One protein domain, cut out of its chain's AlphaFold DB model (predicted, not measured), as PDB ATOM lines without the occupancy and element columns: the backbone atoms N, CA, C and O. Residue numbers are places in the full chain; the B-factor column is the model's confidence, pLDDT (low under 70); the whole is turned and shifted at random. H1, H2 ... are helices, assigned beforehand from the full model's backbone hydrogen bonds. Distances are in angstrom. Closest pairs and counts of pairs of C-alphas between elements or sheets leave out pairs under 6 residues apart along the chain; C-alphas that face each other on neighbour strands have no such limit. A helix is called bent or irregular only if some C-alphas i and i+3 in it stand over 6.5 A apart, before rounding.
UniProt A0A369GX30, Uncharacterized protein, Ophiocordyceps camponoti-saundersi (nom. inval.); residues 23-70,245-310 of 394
ATOM      1  N   SER A  23     336.966 355.798 122.725       95.56
ATOM      2  CA  SER A  23     336.720 356.345 124.064       95.56
ATOM      3  C   SER A  23     335.243 356.686 124.296       95.56
ATOM      4  O   SER A  23     334.714 356.454 125.385       95.56
ATOM      5  N   LYS A  24     334.546 357.200 123.271       94.50
ATOM      6  CA  LYS A  24     333.099 357.441 123.335       94.50
ATOM      7  C   LYS A  24     332.314 356.132 123.491       94.50
ATOM      8  O   LYS A  24     331.373 356.096 124.282       94.50
ATOM      9  N   ALA A  25     332.691 355.083 122.762       95.00
ATOM     10  CA  ALA A  25     332.066 353.769 122.869       95.00
ATOM     11  C   ALA A  25     332.262 353.159 124.260       95.00
ATOM     12  O   ALA A  25     331.281 352.733 124.862       95.00
ATOM     13  N   ASP A  26     333.472 353.230 124.822       96.69
ATOM     14  CA  ASP A  26     333.753 352.779 126.192       96.69
ATOM     15  C   ASP A  26     332.880 353.508 127.228       96.69
ATOM     16  O   ASP A  26     332.301 352.890 128.125       96.69
ATOM     17  N   ALA A  27     332.736 354.831 127.088       96.12
ATOM     18  CA  ALA A  27     331.903 355.632 127.981       96.12
ATOM     19  C   ALA A  27     330.412 355.267 127.879       96.12
ATOM     20  O   ALA A  27     329.715 355.225 128.896       96.12
ATOM     21  N   ILE A  28     329.921 354.999 126.666       95.44
ATOM     22  CA  ILE A  28     328.534 354.586 126.430       95.44
ATOM     23  C   ILE A  28     328.282 353.175 126.963       95.44
ATOM     24  O   ILE A  28     327.278 352.993 127.646       95.44
ATOM     25  N   MET A  29     329.195 352.221 126.758       96.62
ATOM     26  CA  MET A  29     329.113 350.878 127.356       96.62
ATOM     27  C   MET A  29     328.983 350.959 128.877       96.62
ATOM     28  O   MET A  29     328.008 350.474 129.442       96.62
ATOM     29  N   CYS A  30     329.876 351.708 129.536       97.12
ATOM     30  CA  CYS A  30     329.812 351.911 130.986       97.12
ATOM     31  C   CYS A  30     328.470 352.503 131.449       97.12
ATOM     32  O   CYS A  30     328.013 352.238 132.566       97.12
ATOM     33  N   ARG A  31     327.848 353.356 130.628       97.06
ATOM     34  CA  ARG A  31     326.541 353.952 130.926       97.06
ATOM     35  C   ARG A  31     325.406 352.951 130.717       97.06
ATOM     36  O   ARG A  31     324.528 352.876 131.575       97.06
ATOM     37  N   LEU A  32     325.448 352.171 129.639       96.56
ATOM     38  CA  LEU A  32     324.489 351.105 129.348       96.56
ATOM     39  C   LEU A  32     324.524 350.012 130.420       96.56
ATOM     40  O   LEU A  32     323.463 349.633 130.900       96.56
ATOM     41  N   ASP A  33     325.697 349.608 130.912       96.50
ATOM     42  CA  ASP A  33     325.825 348.612 131.989       96.50
ATOM     43  C   ASP A  33     325.165 349.076 133.295       96.50
ATOM     44  O   ASP A  33     324.443 348.334 133.976       96.50
ATOM     45  N   ARG A  34     325.370 350.352 133.649       96.88
ATOM     46  CA  ARG A  34     324.719 350.975 134.812       96.88
ATOM     47  C   ARG A  34     323.212 351.049 134.619       96.88
ATOM     48  O   ARG A  34     322.461 350.780 135.559       96.88
ATOM     49  N   LEU A  35     322.775 351.417 133.417       96.38
ATOM     50  CA  LEU A  35     321.365 351.503 133.067       96.38
ATOM     51  C   LEU A  35     320.703 350.125 133.115       96.38
ATOM     52  O   LEU A  35     319.650 349.997 133.732       96.38
ATOM     53  N   MET A  36     321.354 349.091 132.582       96.75
ATOM     54  CA  MET A  36     320.900 347.701 132.605       96.75
ATOM     55  C   MET A  36     320.761 347.199 134.039       96.75
ATOM     56  O   MET A  36     319.712 346.689 134.428       96.75
ATOM     57  N   SER A  37     321.764 347.457 134.879       96.19
ATOM     58  CA  SER A  37     321.722 347.113 136.304       96.19
ATOM     59  C   SER A  37     320.557 347.786 137.041       96.19
ATOM     60  O   SER A  37     319.953 347.196 137.940       96.19
ATOM     61  N   ARG A  38     320.225 349.037 136.696       95.62
ATOM     62  CA  ARG A  38     319.080 349.762 137.272       95.62
ATOM     63  C   ARG A  38     317.749 349.266 136.716       95.62
ATOM     64  O   ARG A  38     316.803 349.109 137.486       95.62
ATOM     65  N   ALA A  39     317.684 349.012 135.415       94.75
ATOM     66  CA  ALA A  39     316.510 348.498 134.729       94.75
ATOM     67  C   ALA A  39     316.128 347.117 135.271       94.75
ATOM     68  O   ALA A  39     314.987 346.918 135.677       94.75
ATOM     69  N   ALA A  40     317.095 346.209 135.416       94.50
ATOM     70  CA  ALA A  40     316.886 344.883 135.990       94.50
ATOM     71  C   ALA A  40     316.315 344.938 137.419       94.50
ATOM     72  O   ALA A  40     315.434 344.155 137.759       94.50
ATOM     73  N   LYS A  41     316.746 345.907 138.243       94.44
ATOM     74  CA  LYS A  41     316.207 346.109 139.604       94.44
ATOM     75  C   LYS A  41     314.753 346.587 139.628       94.44
ATOM     76  O   LYS A  41     314.083 346.398 140.638       94.44
ATOM     77  N   ARG A  42     314.283 347.248 138.565       93.00
ATOM     78  CA  ARG A  42     312.900 347.748 138.443       93.00
ATOM     79  C   ARG A  42     312.010 346.872 137.563       93.00
ATOM     80  O   ARG A  42     310.798 347.071 137.522       93.00
ATOM     81  N   ALA A  43     312.591 345.923 136.845       94.31
ATOM     82  CA  ALA A  43     311.850 344.963 136.053       94.31
ATOM     83  C   ALA A  43     311.115 343.970 136.959       94.31
ATOM     84  O   ALA A  43     311.568 343.625 138.053       94.31
ATOM     85  N   SER A  44     309.966 343.483 136.489       95.38
ATOM     86  CA  SER A  44     309.298 342.381 137.182       95.38
ATOM     87  C   SER A  44     310.184 341.123 137.141       95.38
ATOM     88  O   SER A  44     310.835 340.885 136.119       95.38
ATOM     89  N   PRO A  45     310.179 340.258 138.173       95.19
ATOM     90  CA  PRO A  45     310.958 339.017 138.147       95.19
ATOM     91  C   PRO A  45     310.662 338.148 136.917       95.19
ATOM     92  O   PRO A  45     311.565 337.548 136.343       95.19
ATOM     93  N   ARG A  46     309.402 338.140 136.457       95.81
ATOM     94  CA  ARG A  46     308.991 337.439 135.234       95.81
ATOM     95  C   ARG A  46     309.656 338.017 133.983       95.81
ATOM     96  O   ARG A  46     310.073 337.242 133.135       95.81
ATOM     97  N   ALA A  47     309.764 339.340 133.884       94.94
ATOM     98  CA  ALA A  47     310.430 339.999 132.761       94.94
ATOM     99  C   ALA A  47     311.937 339.710 132.736       94.94
ATOM    100  O   ALA A  47     312.486 339.494 131.665       94.94
ATOM    101  N   VAL A  48     312.587 339.653 133.904       94.38
ATOM    102  CA  VAL A  48     314.013 339.295 134.000       94.38
ATOM    103  C   VAL A  48     314.239 337.849 133.556       94.38
ATOM    104  O   VAL A  48     315.128 337.589 132.755       94.38
ATOM    105  N   VAL A  49     313.419 336.904 134.028       94.81
ATOM    106  CA  VAL A  49     313.522 335.491 133.621       94.81
ATOM    107  C   VAL A  49     313.229 335.304 132.132       94.81
ATOM    108  O   VAL A  49     313.918 334.525 131.481       94.81
ATOM    109  N   GLY A  50     312.222 336.001 131.596       93.50
ATOM    110  CA  GLY A  50     311.924 335.985 130.161       93.50
ATOM    111  C   GLY A  50     313.106 336.495 129.339       93.50
ATOM    112  O   GLY A  50     313.588 335.796 128.456       93.50
ATOM    113  N   PHE A  51     313.670 337.637 129.739       94.31
ATOM    114  CA  PHE A  51     314.853 338.213 129.106       94.31
ATOM    115  C   PHE A  51     316.028 337.227 129.029       94.31
ATOM    116  O   PHE A  51     316.545 336.992 127.942       94.31
ATOM    117  N   TRP A  52     316.402 336.584 130.140       93.75
ATOM    118  CA  TRP A  52     317.483 335.588 130.131       93.75
ATOM    119  C   TRP A  52     317.170 334.359 129.278       93.75
ATOM    120  O   TRP A  52     318.071 333.777 128.684       93.75
ATOM    121  N   ARG A  53     315.897 333.956 129.202       93.38
ATOM    122  CA  ARG A  53     315.485 332.858 128.329       93.38
ATOM    123  C   ARG A  53     315.676 333.220 126.861       93.38
ATOM    124  O   ARG A  53     316.223 332.403 126.134       93.38
ATOM    125  N   MET A  54     315.269 334.422 126.454       91.31
ATOM    126  CA  MET A  54     315.455 334.880 125.075       91.31
ATOM    127  C   MET A  54     316.932 334.910 124.676       91.31
ATOM    128  O   MET A  54     317.248 334.483 123.576       91.31
ATOM    129  N   LEU A  55     317.824 335.362 125.566       90.12
ATOM    130  CA  LEU A  55     319.264 335.362 125.284       90.12
ATOM    131  C   LEU A  55     319.804 333.946 125.064       90.12
ATOM    132  O   LEU A  55     320.482 333.689 124.079       90.12
ATOM    133  N   ASN A  56     319.430 333.003 125.931       89.69
ATOM    134  CA  ASN A  56     319.867 331.616 125.782       89.69
ATOM    135  C   ASN A  56     319.293 330.951 124.517       89.69
ATOM    136  O   ASN A  56     319.940 330.090 123.930       89.69
ATOM    137  N   GLU A  57     318.066 331.300 124.115       90.50
ATOM    138  CA  GLU A  57     317.455 330.789 122.880       90.50
ATOM    139  C   GLU A  57     318.168 331.322 121.628       90.50
ATOM    140  O   GLU A  57     318.337 330.569 120.669       90.50
ATOM    141  N   GLU A  58     318.628 332.578 121.647       85.12
ATOM    142  CA  GLU A  58     319.434 333.165 120.568       85.12
ATOM    143  C   GLU A  58     320.807 332.483 120.453       85.12
ATOM    144  O   GLU A  58     321.168 332.057 119.357       85.12
ATOM    145  N   ASP A  59     321.508 332.261 121.569       82.31
ATOM    146  CA  ASP A  59     322.816 331.585 121.571       82.31
ATOM    147  C   ASP A  59     322.726 330.137 121.042       82.31
ATOM    148  O   ASP A  59     323.592 329.667 120.299       82.31
ATOM    149  N   ILE A  60     321.653 329.414 121.391       79.94
ATOM    150  CA  ILE A  60     321.417 328.049 120.892       79.94
ATOM    151  C   ILE A  60     321.105 328.064 119.391       79.94
ATOM    152  O   ILE A  60     321.574 327.191 118.658       79.94
ATOM    153  N   ALA A  61     320.318 329.035 118.920       77.31
ATOM    154  CA  ALA A  61     319.984 329.154 117.506       77.31
ATOM    155  C   ALA A  61     321.219 329.486 116.651       77.31
ATOM    156  O   ALA A  61     321.404 328.877 115.596       77.31
ATOM    157  N   GLU A  62     322.086 330.390 117.118       73.38
ATOM    158  CA  GLU A  62     323.350 330.703 116.439       73.38
ATOM    159  C   GLU A  62     324.295 329.490 116.418       73.38
ATOM    160  O   GLU A  62     324.856 329.169 115.369       73.38
ATOM    161  N   GLY A  63     324.403 328.745 117.524       67.44
ATOM    162  CA  GLY A  63     325.216 327.525 117.583       67.44
ATOM    163  C   GLY A  63     324.743 326.411 116.637       67.44
ATOM    164  O   GLY A  63     325.567 325.708 116.052       67.44
ATOM    165  N   LEU A  64     323.428 326.260 116.438       68.50
ATOM    166  CA  LEU A  64     322.870 325.275 115.501       68.50
ATOM    167  C   LEU A  64     323.093 325.665 114.034       68.50
ATOM    168  O   LEU A  64     323.380 324.792 113.217       68.50
ATOM    169  N   ALA A  65     323.019 326.957 113.703       69.62
ATOM    170  CA  ALA A  65     323.238 327.439 112.339       69.62
ATOM    171  C   ALA A  65     324.689 327.254 111.862       69.62
ATOM    172  O   ALA A  65     324.927 327.072 110.670       69.62
ATOM    173  N   ILE A  66     325.662 327.287 112.778       64.62
ATOM    174  CA  ILE A  66     327.072 327.035 112.450       64.62
ATOM    175  C   ILE A  66     327.297 325.547 112.150       64.62
ATOM    176  O   ILE A  66     328.018 325.222 111.211       64.62
ATOM    177  N   ARG A  67     326.636 324.646 112.887       59.62
ATOM    178  CA  ARG A  67     326.803 323.193 112.728       59.62
ATOM    179  C   ARG A  67     326.231 322.668 111.405       59.62
ATOM    180  O   ARG A  67     326.864 321.856 110.750       59.62
ATOM    181  N   GLU A  68     325.105 323.219 110.951       61.91
ATOM    182  CA  GLU A  68     324.447 322.803 109.696       61.91
ATOM    183  C   GLU A  68     325.250 323.159 108.421       61.91
ATOM    184  O   GLU A  68     324.956 322.655 107.341       61.91
ATOM    185  N   VAL A  69     326.271 324.023 108.525       59.44
ATOM    186  CA  VAL A  69     327.153 324.392 107.398       59.44
ATOM    187  C   VAL A  69     328.416 323.523 107.337       59.44
ATOM    188  O   VAL A  69     329.028 323.453 106.274       59.44
ATOM    189  N   VAL A  70     328.791 322.866 108.438       56.28
ATOM    190  CA  VAL A  70     330.011 322.040 108.535       56.28
ATOM    191  C   VAL A  70     329.746 320.581 108.140       56.28
ATOM    192  O   VAL A  70     330.614 319.935 107.570       56.28
ATOM    193  N   PRO A 245     322.173 361.927 119.643       92.38
ATOM    194  CA  PRO A 245     322.252 362.527 120.963       92.38
ATOM    195  C   PRO A 245     321.632 361.577 121.986       92.38
ATOM    196  O   PRO A 245     320.505 361.131 121.809       92.38
ATOM    197  N   TRP A 246     322.338 361.307 123.085       93.31
ATOM    198  CA  TRP A 246     321.915 360.311 124.078       93.31
ATOM    199  C   TRP A 246     320.455 360.470 124.523       93.31
ATOM    200  O   TRP A 246     319.720 359.502 124.596       93.31
ATOM    201  N   LYS A 247     320.004 361.705 124.759       94.81
ATOM    202  CA  LYS A 247     318.620 362.024 125.153       94.81
ATOM    203  C   LYS A 247     317.541 361.575 124.151       94.81
ATOM    204  O   LYS A 247     316.388 361.436 124.544       94.81
ATOM    205  N   ASP A 248     317.911 361.397 122.888       94.06
ATOM    206  CA  ASP A 248     317.002 361.048 121.802       94.06
ATOM    207  C   ASP A 248     316.986 359.525 121.568       94.06
ATOM    208  O   ASP A 248     316.059 359.015 120.944       94.06
ATOM    209  N   THR A 249     317.954 358.784 122.125       94.19
ATOM    210  CA  THR A 249     318.009 357.319 122.044       94.19
ATOM    211  C   THR A 249     317.032 356.674 123.023       94.19
ATOM    212  O   THR A 249     316.680 357.251 124.056       94.19
ATOM    213  N   PHE A 250     316.637 355.430 122.739       94.25
ATOM    214  CA  PHE A 250     315.838 354.625 123.664       94.25
ATOM    215  C   PHE A 250     316.491 354.546 125.053       94.25
ATOM    216  O   PHE A 250     315.841 354.832 126.060       94.25
ATOM    217  N   ALA A 251     317.790 354.238 125.110       95.00
ATOM    218  CA  ALA A 251     318.539 354.157 126.359       95.00
ATOM    219  C   ALA A 251     318.526 355.475 127.156       95.00
ATOM    220  O   ALA A 251     318.314 355.453 128.369       95.00
ATOM    221  N   GLY A 252     318.692 356.634 126.511       95.69
ATOM    222  CA  GLY A 252     318.659 357.906 127.235       95.69
ATOM    223  C   GLY A 252     317.266 358.332 127.678       95.69
ATOM    224  O   GLY A 252     317.120 358.889 128.768       95.69
ATOM    225  N   GLN A 253     316.231 358.009 126.901       96.06
ATOM    226  CA  GLN A 253     314.844 358.185 127.334       96.06
ATOM    227  C   GLN A 253     314.521 357.286 128.535       96.06
ATOM    228  O   GLN A 253     313.908 357.746 129.502       96.06
ATOM    229  N   LEU A 254     314.979 356.032 128.511       95.06
ATOM    230  CA  LEU A 254     314.819 355.080 129.606       95.06
ATOM    231  C   LEU A 254     315.572 355.529 130.865       95.06
ATOM    232  O   LEU A 254     315.031 355.446 131.962       95.06
ATOM    233  N   GLU A 255     316.792 356.047 130.732       96.62
ATOM    234  CA  GLU A 255     317.549 356.599 131.861       96.62
ATOM    235  C   GLU A 255     316.813 357.783 132.498       96.62
ATOM    236  O   GLU A 255     316.563 357.772 133.704       96.62
ATOM    237  N   ALA A 256     316.366 358.747 131.687       95.69
ATOM    238  CA  ALA A 256     315.585 359.886 132.164       95.69
ATOM    239  C   ALA A 256     314.251 359.457 132.803       95.69
ATOM    240  O   ALA A 256     313.762 360.098 133.736       95.69
ATOM    241  N   PHE A 257     313.649 358.369 132.316       94.81
ATOM    242  CA  PHE A 257     312.468 357.761 132.922       94.81
ATOM    243  C   PHE A 257     312.786 357.126 134.282       94.81
ATOM    244  O   PHE A 257     312.012 357.281 135.229       94.81
ATOM    245  N   LEU A 258     313.926 356.443 134.402       92.75
ATOM    246  CA  LEU A 258     314.372 355.794 135.632       92.75
ATOM    247  C   LEU A 258     314.865 356.789 136.696       92.75
ATOM    248  O   LEU A 258     314.817 356.471 137.883       92.75
ATOM    249  N   ASP A 259     315.313 357.980 136.313       94.31
ATOM    250  CA  ASP A 259     315.724 359.032 137.253       94.31
ATOM    251  C   ASP A 259     314.548 359.733 137.945       94.31
ATOM    252  O   ASP A 259     314.728 360.362 138.982       94.31
ATOM    253  N   LYS A 260     313.327 359.601 137.419       94.56
ATOM    254  CA  LYS A 260     312.128 360.141 138.068       94.56
ATOM    255  C   LYS A 260     311.671 359.196 139.181       94.56
ATOM    256  O   LYS A 260     311.235 358.076 138.906       94.56
ATOM    257  N   ASP A 261     311.737 359.657 140.428       79.88
ATOM    258  CA  ASP A 261     311.340 358.884 141.621       79.88
ATOM    259  C   ASP A 261     309.860 358.454 141.602       79.88
ATOM    260  O   ASP A 261     309.494 357.395 142.117       79.88
ATOM    261  N   GLU A 262     309.008 359.231 140.929       86.12
ATOM    262  CA  GLU A 262     307.574 358.958 140.774       86.12
ATOM    263  C   GLU A 262     307.285 357.687 139.949       86.12
ATOM    264  O   GLU A 262     306.221 357.087 140.080       86.12
ATOM    265  N   ASN A 263     308.249 357.209 139.156       82.62
ATOM    266  CA  ASN A 263     308.073 356.062 138.259       82.62
ATOM    267  C   ASN A 263     308.370 354.704 138.910       82.62
ATOM    268  O   ASN A 263     308.508 353.698 138.215       82.62
ATOM    269  N   SER A 264     308.468 354.643 140.240       78.69
ATOM    270  CA  SER A 264     308.732 353.394 140.972       78.69
ATOM    271  C   SER A 264     307.680 352.299 140.742       78.69
ATOM    272  O   SER A 264     307.989 351.121 140.902       78.69
ATOM    273  N   GLN A 265     306.461 352.663 140.329       82.75
ATOM    274  CA  GLN A 265     305.378 351.713 140.050       82.75
ATOM    275  C   GLN A 265     305.410 351.127 138.634       82.75
ATOM    276  O   GLN A 265     304.740 350.126 138.375       82.75
ATOM    277  N   PHE A 266     306.159 351.727 137.705       86.06
ATOM    278  CA  PHE A 266     306.201 351.234 136.335       86.06
ATOM    279  C   PHE A 266     307.164 350.051 136.231       86.06
ATOM    280  O   PHE A 266     308.379 350.200 136.367       86.06
ATOM    281  N   LEU A 267     306.610 348.867 135.979       89.31
ATOM    282  CA  LEU A 267     307.394 347.658 135.772       89.31
ATOM    283  C   LEU A 267     307.909 347.627 134.336       89.31
ATOM    284  O   LEU A 267     307.131 347.627 133.382       89.31
ATOM    285  N   LEU A 268     309.229 347.554 134.186       94.50
ATOM    286  CA  LEU A 268     309.829 347.340 132.876       94.50
ATOM    287  C   LEU A 268     309.453 345.954 132.349       94.50
ATOM    288  O   LEU A 268     309.574 344.943 133.051       94.50
ATOM    289  N   SER A 269     308.975 345.933 131.106       94.69
ATOM    290  CA  SER A 269     308.741 344.701 130.356       94.69
ATOM    291  C   SER A 269     310.049 344.082 129.859       94.69
ATOM    292  O   SER A 269     311.077 344.745 129.735       94.69
ATOM    293  N   GLU A 270     309.969 342.799 129.528       95.25
ATOM    294  CA  GLU A 270     311.036 341.999 128.927       95.25
ATOM    295  C   GLU A 270     311.596 342.619 127.635       95.25
ATOM    296  O   GLU A 270     312.808 342.671 127.449       95.25
ATOM    297  N   LEU A 271     310.728 343.199 126.798       93.69
ATOM    298  CA  LEU A 271     311.128 343.867 125.553       93.69
ATOM    299  C   LEU A 271     312.034 345.084 125.790       93.69
ATOM    300  O   LEU A 271     312.920 345.345 124.982       93.69
ATOM    301  N   HIS A 272     311.848 345.822 126.891       95.25
ATOM    302  CA  HIS A 272     312.717 346.960 127.207       95.25
ATOM    303  C   HIS A 272     314.124 346.506 127.605       95.25
ATOM    304  O   HIS A 272     315.098 347.162 127.243       95.25
ATOM    305  N   LEU A 273     314.230 345.390 128.338       96.06
ATOM    306  CA  LEU A 273     315.522 344.797 128.693       96.06
ATOM    307  C   LEU A 273     316.225 344.262 127.446       96.06
ATOM    308  O   LEU A 273     317.398 344.563 127.252       96.06
ATOM    309  N   LYS A 274     315.487 343.566 126.569       94.81
ATOM    310  CA  LYS A 274     316.008 343.108 125.278       94.81
ATOM    311  C   LYS A 274     316.541 344.267 124.449       94.81
ATOM    312  O   LYS A 274     317.698 344.246 124.061       94.81
ATOM    313  N   ARG A 275     315.756 345.334 124.275       94.62
ATOM    314  CA  ARG A 275     316.209 346.481 123.485       94.62
ATOM    315  C   ARG A 275     317.468 347.137 124.059       94.62
ATOM    316  O   ARG A 275     318.339 347.547 123.304       94.62
ATOM    317  N   LEU A 276     317.573 347.234 125.386       95.38
ATOM    318  CA  LEU A 276     318.761 347.786 126.032       95.38
ATOM    319  C   LEU A 276     319.992 346.879 125.858       95.38
ATOM    320  O   LEU A 276     321.111 347.378 125.746       95.38
ATOM    321  N   TYR A 277     319.784 345.561 125.826       95.25
ATOM    322  CA  TYR A 277     320.826 344.591 125.510       95.25
ATOM    323  C   TYR A 277     321.267 344.722 124.050       95.25
ATOM    324  O   TYR A 277     322.462 344.867 123.805       95.25
ATOM    325  N   ASP A 278     320.328 344.804 123.107       92.50
ATOM    326  CA  ASP A 278     320.620 345.023 121.687       92.50
ATOM    327  C   ASP A 278     321.455 346.295 121.485       92.50
ATOM    328  O   ASP A 278     322.471 346.278 120.790       92.50
ATOM    329  N   ASP A 279     321.070 347.391 122.148       94.06
ATOM    330  CA  ASP A 279     321.814 348.652 122.144       94.06
ATOM    331  C   ASP A 279     323.257 348.453 122.671       94.06
ATOM    332  O   ASP A 279     324.203 349.005 122.104       94.06
ATOM    333  N   SER A 280     323.458 347.643 123.720       95.06
ATOM    334  CA  SER A 280     324.796 347.324 124.251       95.06
ATOM    335  C   SER A 280     325.630 346.469 123.296       95.06
ATOM    336  O   SER A 280     326.791 346.794 123.033       95.06
ATOM    337  N   THR A 281     325.026 345.453 122.682       92.75
ATOM    338  CA  THR A 281     325.673 344.573 121.704       92.75
ATOM    339  C   THR A 281     326.080 345.346 120.452       92.75
ATOM    340  O   THR A 281     327.183 345.162 119.937       92.75
ATOM    341  N   GLN A 282     325.250 346.283 119.983       91.56
ATOM    342  CA  GLN A 282     325.600 347.165 118.865       91.56
ATOM    343  C   GLN A 282     326.823 348.034 119.178       91.56
ATOM    344  O   GLN A 282     327.741 348.137 118.359       91.56
ATOM    345  N   VAL A 283     326.868 348.643 120.370       93.44
ATOM    346  CA  VAL A 283     328.017 349.455 120.794       93.44
ATOM    347  C   VAL A 283     329.277 348.592 120.908       93.44
ATOM    348  O   VAL A 283     330.343 349.032 120.471       93.44
ATOM    349  N   LEU A 284     329.162 347.367 121.431       93.94
ATOM    350  CA  LEU A 284     330.269 346.419 121.539       93.94
ATOM    351  C   LEU A 284     330.827 346.028 120.162       93.94
ATOM    352  O   LEU A 284     332.023 346.199 119.928       93.94
ATOM    353  N   ARG A 285     329.968 345.628 119.217       90.06
ATOM    354  CA  ARG A 285     330.378 345.304 117.838       90.06
ATOM    355  C   ARG A 285     331.074 346.485 117.160       90.06
ATOM    356  O   ARG A 285     332.095 346.331 116.489       90.06
ATOM    357  N   TYR A 286     330.561 347.702 117.353       90.56
ATOM    358  CA  TYR A 286     331.206 348.898 116.811       90.56
ATOM    359  C   TYR A 286     332.582 349.158 117.441       90.56
ATOM    360  O   TYR A 286     333.539 349.508 116.743       90.56
ATOM    361  N   ARG A 287     332.695 348.975 118.760       93.75
ATOM    362  CA  ARG A 287     333.950 349.096 119.507       93.75
ATOM    363  C   ARG A 287     335.003 348.107 118.997       93.75
ATOM    364  O   ARG A 287     336.134 348.517 118.741       93.75
ATOM    365  N   GLU A 288     334.637 346.844 118.812       92.31
ATOM    366  CA  GLU A 288     335.515 345.802 118.258       92.31
ATOM    367  C   GLU A 288     336.005 346.172 116.859       92.31
ATOM    368  O   GLU A 288     337.213 346.223 116.617       92.31
ATOM    369  N   ARG A 289     335.089 346.596 115.981       89.25
ATOM    370  CA  ARG A 289     335.434 347.065 114.634       89.25
ATOM    371  C   ARG A 289     336.416 348.239 114.661       89.25
ATOM    372  O   ARG A 289     337.333 348.306 113.841       89.25
ATOM    373  N   LEU A 290     336.273 349.184 115.594       90.31
ATOM    374  CA  LEU A 290     337.249 350.266 115.757       90.31
ATOM    375  C   LEU A 290     338.627 349.739 116.164       90.31
ATOM    376  O   LEU A 290     339.622 350.148 115.559       90.31
ATOM    377  N   CYS A 291     338.690 348.822 117.130       93.69
ATOM    378  CA  CYS A 291     339.933 348.176 117.551       93.69
ATOM    379  C   CYS A 291     340.616 347.439 116.393       93.69
ATOM    380  O   CYS A 291     341.822 347.596 116.199       93.69
ATOM    381  N   ASP A 292     339.869 346.694 115.581       89.31
ATOM    382  CA  ASP A 292     340.406 345.983 114.414       89.31
ATOM    383  C   ASP A 292     340.986 346.941 113.390       89.31
ATOM    384  O   ASP A 292     342.109 346.775 112.915       89.31
ATOM    385  N   THR A 293     340.253 348.009 113.089       90.44
ATOM    386  CA  THR A 293     340.718 348.988 112.111       90.44
ATOM    387  C   THR A 293     341.952 349.754 112.612       90.44
ATOM    388  O   THR A 293     342.789 350.148 111.799       90.44
ATOM    389  N   LEU A 294     342.095 349.966 113.927       92.81
ATOM    390  CA  LEU A 294     343.301 350.536 114.540       92.81
ATOM    391  C   LEU A 294     344.482 349.562 114.457       92.81
ATOM    392  O   LEU A 294     345.553 349.965 114.006       92.81
ATOM    393  N   ARG A 295     344.276 348.284 114.800       93.88
ATOM    394  CA  ARG A 295     345.290 347.224 114.646       93.88
ATOM    395  C   ARG A 295     345.770 347.120 113.200       93.88
ATOM    396  O   ARG A 295     346.971 347.093 112.946       93.88
ATOM    397  N   TYR A 296     344.840 347.150 112.246       90.56
ATOM    398  CA  TYR A 296     345.149 347.157 110.820       90.56
ATOM    399  C   TYR A 296     346.034 348.348 110.425       90.56
ATOM    400  O   TYR A 296     347.034 348.167 109.730       90.56
ATOM    401  N   MET A 297     345.714 349.563 110.894       90.25
ATOM    402  CA  MET A 297     346.542 350.747 110.628       90.25
ATOM    403  C   MET A 297     347.954 350.594 111.191       90.25
ATOM    404  O   MET A 297     348.914 350.895 110.492       90.25
ATOM    405  N   GLU A 298     348.097 350.082 112.411       94.00
ATOM    406  CA  GLU A 298     349.408 349.888 113.036       94.00
ATOM    407  C   GLU A 298     350.262 348.858 112.295       94.00
ATOM    408  O   GLU A 298     351.462 349.066 112.102       94.00
ATOM    409  N   THR A 299     349.656 347.762 111.840       94.44
ATOM    410  CA  THR A 299     350.337 346.773 110.999       94.44
ATOM    411  C   THR A 299     350.757 347.389 109.667       94.44
ATOM    412  O   THR A 299     351.909 347.236 109.257       94.44
ATOM    413  N   ASN A 300     349.872 348.146 109.015       89.25
ATOM    414  CA  ASN A 300     350.180 348.808 107.753       89.25
ATOM    415  C   ASN A 300     351.291 349.863 107.906       89.25
ATOM    416  O   ASN A 300     352.195 349.927 107.078       89.25
ATOM    417  N   ASP A 301     351.291 350.646 108.985       91.44
ATOM    418  CA  ASP A 301     352.342 351.625 109.279       91.44
ATOM    419  C   ASP A 301     353.700 350.944 109.494       91.44
ATOM    420  O   ASP A 301     354.714 351.403 108.964       91.44
ATOM    421  N   LYS A 302     353.729 349.802 110.196       94.19
ATOM    422  CA  LYS A 302     354.944 348.984 110.364       94.19
ATOM    423  C   LYS A 302     355.450 348.436 109.030       94.19
ATOM    424  O   LYS A 302     356.653 348.488 108.773       94.19
ATOM    425  N   LEU A 303     354.561 347.922 108.181       92.00
ATOM    426  CA  LEU A 303     354.920 347.413 106.853       92.00
ATOM    427  C   LEU A 303     355.439 348.528 105.945       92.00
ATOM    428  O   LEU A 303     356.475 348.365 105.301       92.00
ATOM    429  N   ASN A 304     354.776 349.684 105.946       85.94
ATOM    430  CA  ASN A 304     355.224 350.854 105.204       85.94
ATOM    431  C   ASN A 304     356.588 351.324 105.704       85.94
ATOM    432  O   ASN A 304     357.472 351.559 104.889       85.94
ATOM    433  N   LEU A 305     356.806 351.395 107.020       90.44
ATOM    434  CA  LEU A 305     358.102 351.758 107.588       90.44
ATOM    435  C   LEU A 305     359.203 350.782 107.155       90.44
ATOM    436  O   LEU A 305     360.256 351.225 106.705       90.44
ATOM    437  N   LYS A 306     358.949 349.466 107.218       92.50
ATOM    438  CA  LYS A 306     359.885 348.439 106.731       92.50
ATOM    439  C   LYS A 306     360.182 348.607 105.240       92.50
ATOM    440  O   LYS A 306     361.343 348.554 104.847       92.50
ATOM    441  N   LYS A 307     359.160 348.867 104.419       87.75
ATOM    442  CA  LYS A 307     359.303 349.129 102.979       87.75
ATOM    443  C   LYS A 307     360.127 350.391 102.710       87.75
ATOM    444  O   LYS A 307     360.991 350.387 101.842       87.75
ATOM    445  N   TRP A 308     359.905 351.460 103.468       82.31
ATOM    446  CA  TRP A 308     360.696 352.688 103.370       82.31
ATOM    447  C   TRP A 308     362.145 352.496 103.826       82.31
ATOM    448  O   TRP A 308     363.041 353.120 103.269       82.31
ATOM    449  N   GLN A 309     362.392 351.633 104.812       84.50
ATOM    450  CA  GLN A 309     363.742 351.300 105.269       84.50
ATOM    451  C   GLN A 309     364.483 350.373 104.294       84.50
ATOM    452  O   GLN A 309     365.694 350.519 104.122       84.50
ATOM    453  N   SER A 310     363.779 349.432 103.654       85.31
ATOM    454  CA  SER A 310     364.370 348.497 102.689       85.31
ATOM    455  C   SER A 310     364.670 349.164 101.348       85.31
ATOM    456  O   SER A 310     365.704 348.891 100.735       85.31
TER     457      SER A 310
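Overview. This is residues 23 to 70 and 245 to 310 of the 394 residues of an uncharacterized protein of Ophiocordyceps camponoti-saundersi (nom. inval.) (UniProt A0A369GX30). One very long helix, H5, makes the long axis; H1 packs alongside its first part, and H2 splays from its starting end to make an open V. The short H3 packs on H1, the small H4 lies out beyond the ends of H1 and H3, its centre the farthest from the mean of the C-alphas at 25.6 A, and the free arms 56 to 70 of H2 and 291 to 310 of H5 stick out. The printed part has 114 residues, with five named helices in the order H1 to H5 that hold 101 of them and no named strand, and its class is all helix. The whole is only just loose, close to extended, with a radius of gyration of the C-alphas of 20.0 A, and flat, spanning 70 by 40 by 19 A.

Along the chain. Find C-alpha 23 at (336.720, 356.345, 124.064); from there H1, residues 23 to 42, runs 29.1 A. H2, residues 45 to 70, runs 39.1 A. Past the cut come H3, residues 250 to 258, and the irregular H4, residues 261 to 265, whose C-alphas 262 and 265 are 7.6 A apart. H5, residues 270 to 310, runs 59.8 A to C-alpha 310 at (364.370, 348.497, 102.689).

Arrangement. Look first at the hub, H5: its residues 273 to 287 touch H1 at a shallow tilt of 19 degrees, opposite ways, closest at C-alphas Ala 25 and Arg 287, 6.1 A. H2 touches H5 with residues 47 to 51 alone, at a steep tilt of 45 degrees, closest at C-alphas Ala 47 and Glu 270, 4.4 A. H3 touches H1, closest at C-alphas Leu 35 and Glu 255, 6.5 A. H3 and H5 only just touch, with 3 pairs of C-alphas within 8 A. H4 touches no helix. Every O i to N i+4 pair is within hydrogen-bond range in H1, H3 and H5; H2 has 19 of 22, H4 0 of 1 but 1 of 2 O i to N i+3.

Size, cuts and confidence. C-alphas 265 and 310 are the two farthest apart, 69.9 A. Residues 71 to 244 are not printed; C-alphas 70 and 245 stand 43.1 A apart across the cut. Low confidence, under 70, marks residues 63 to 70.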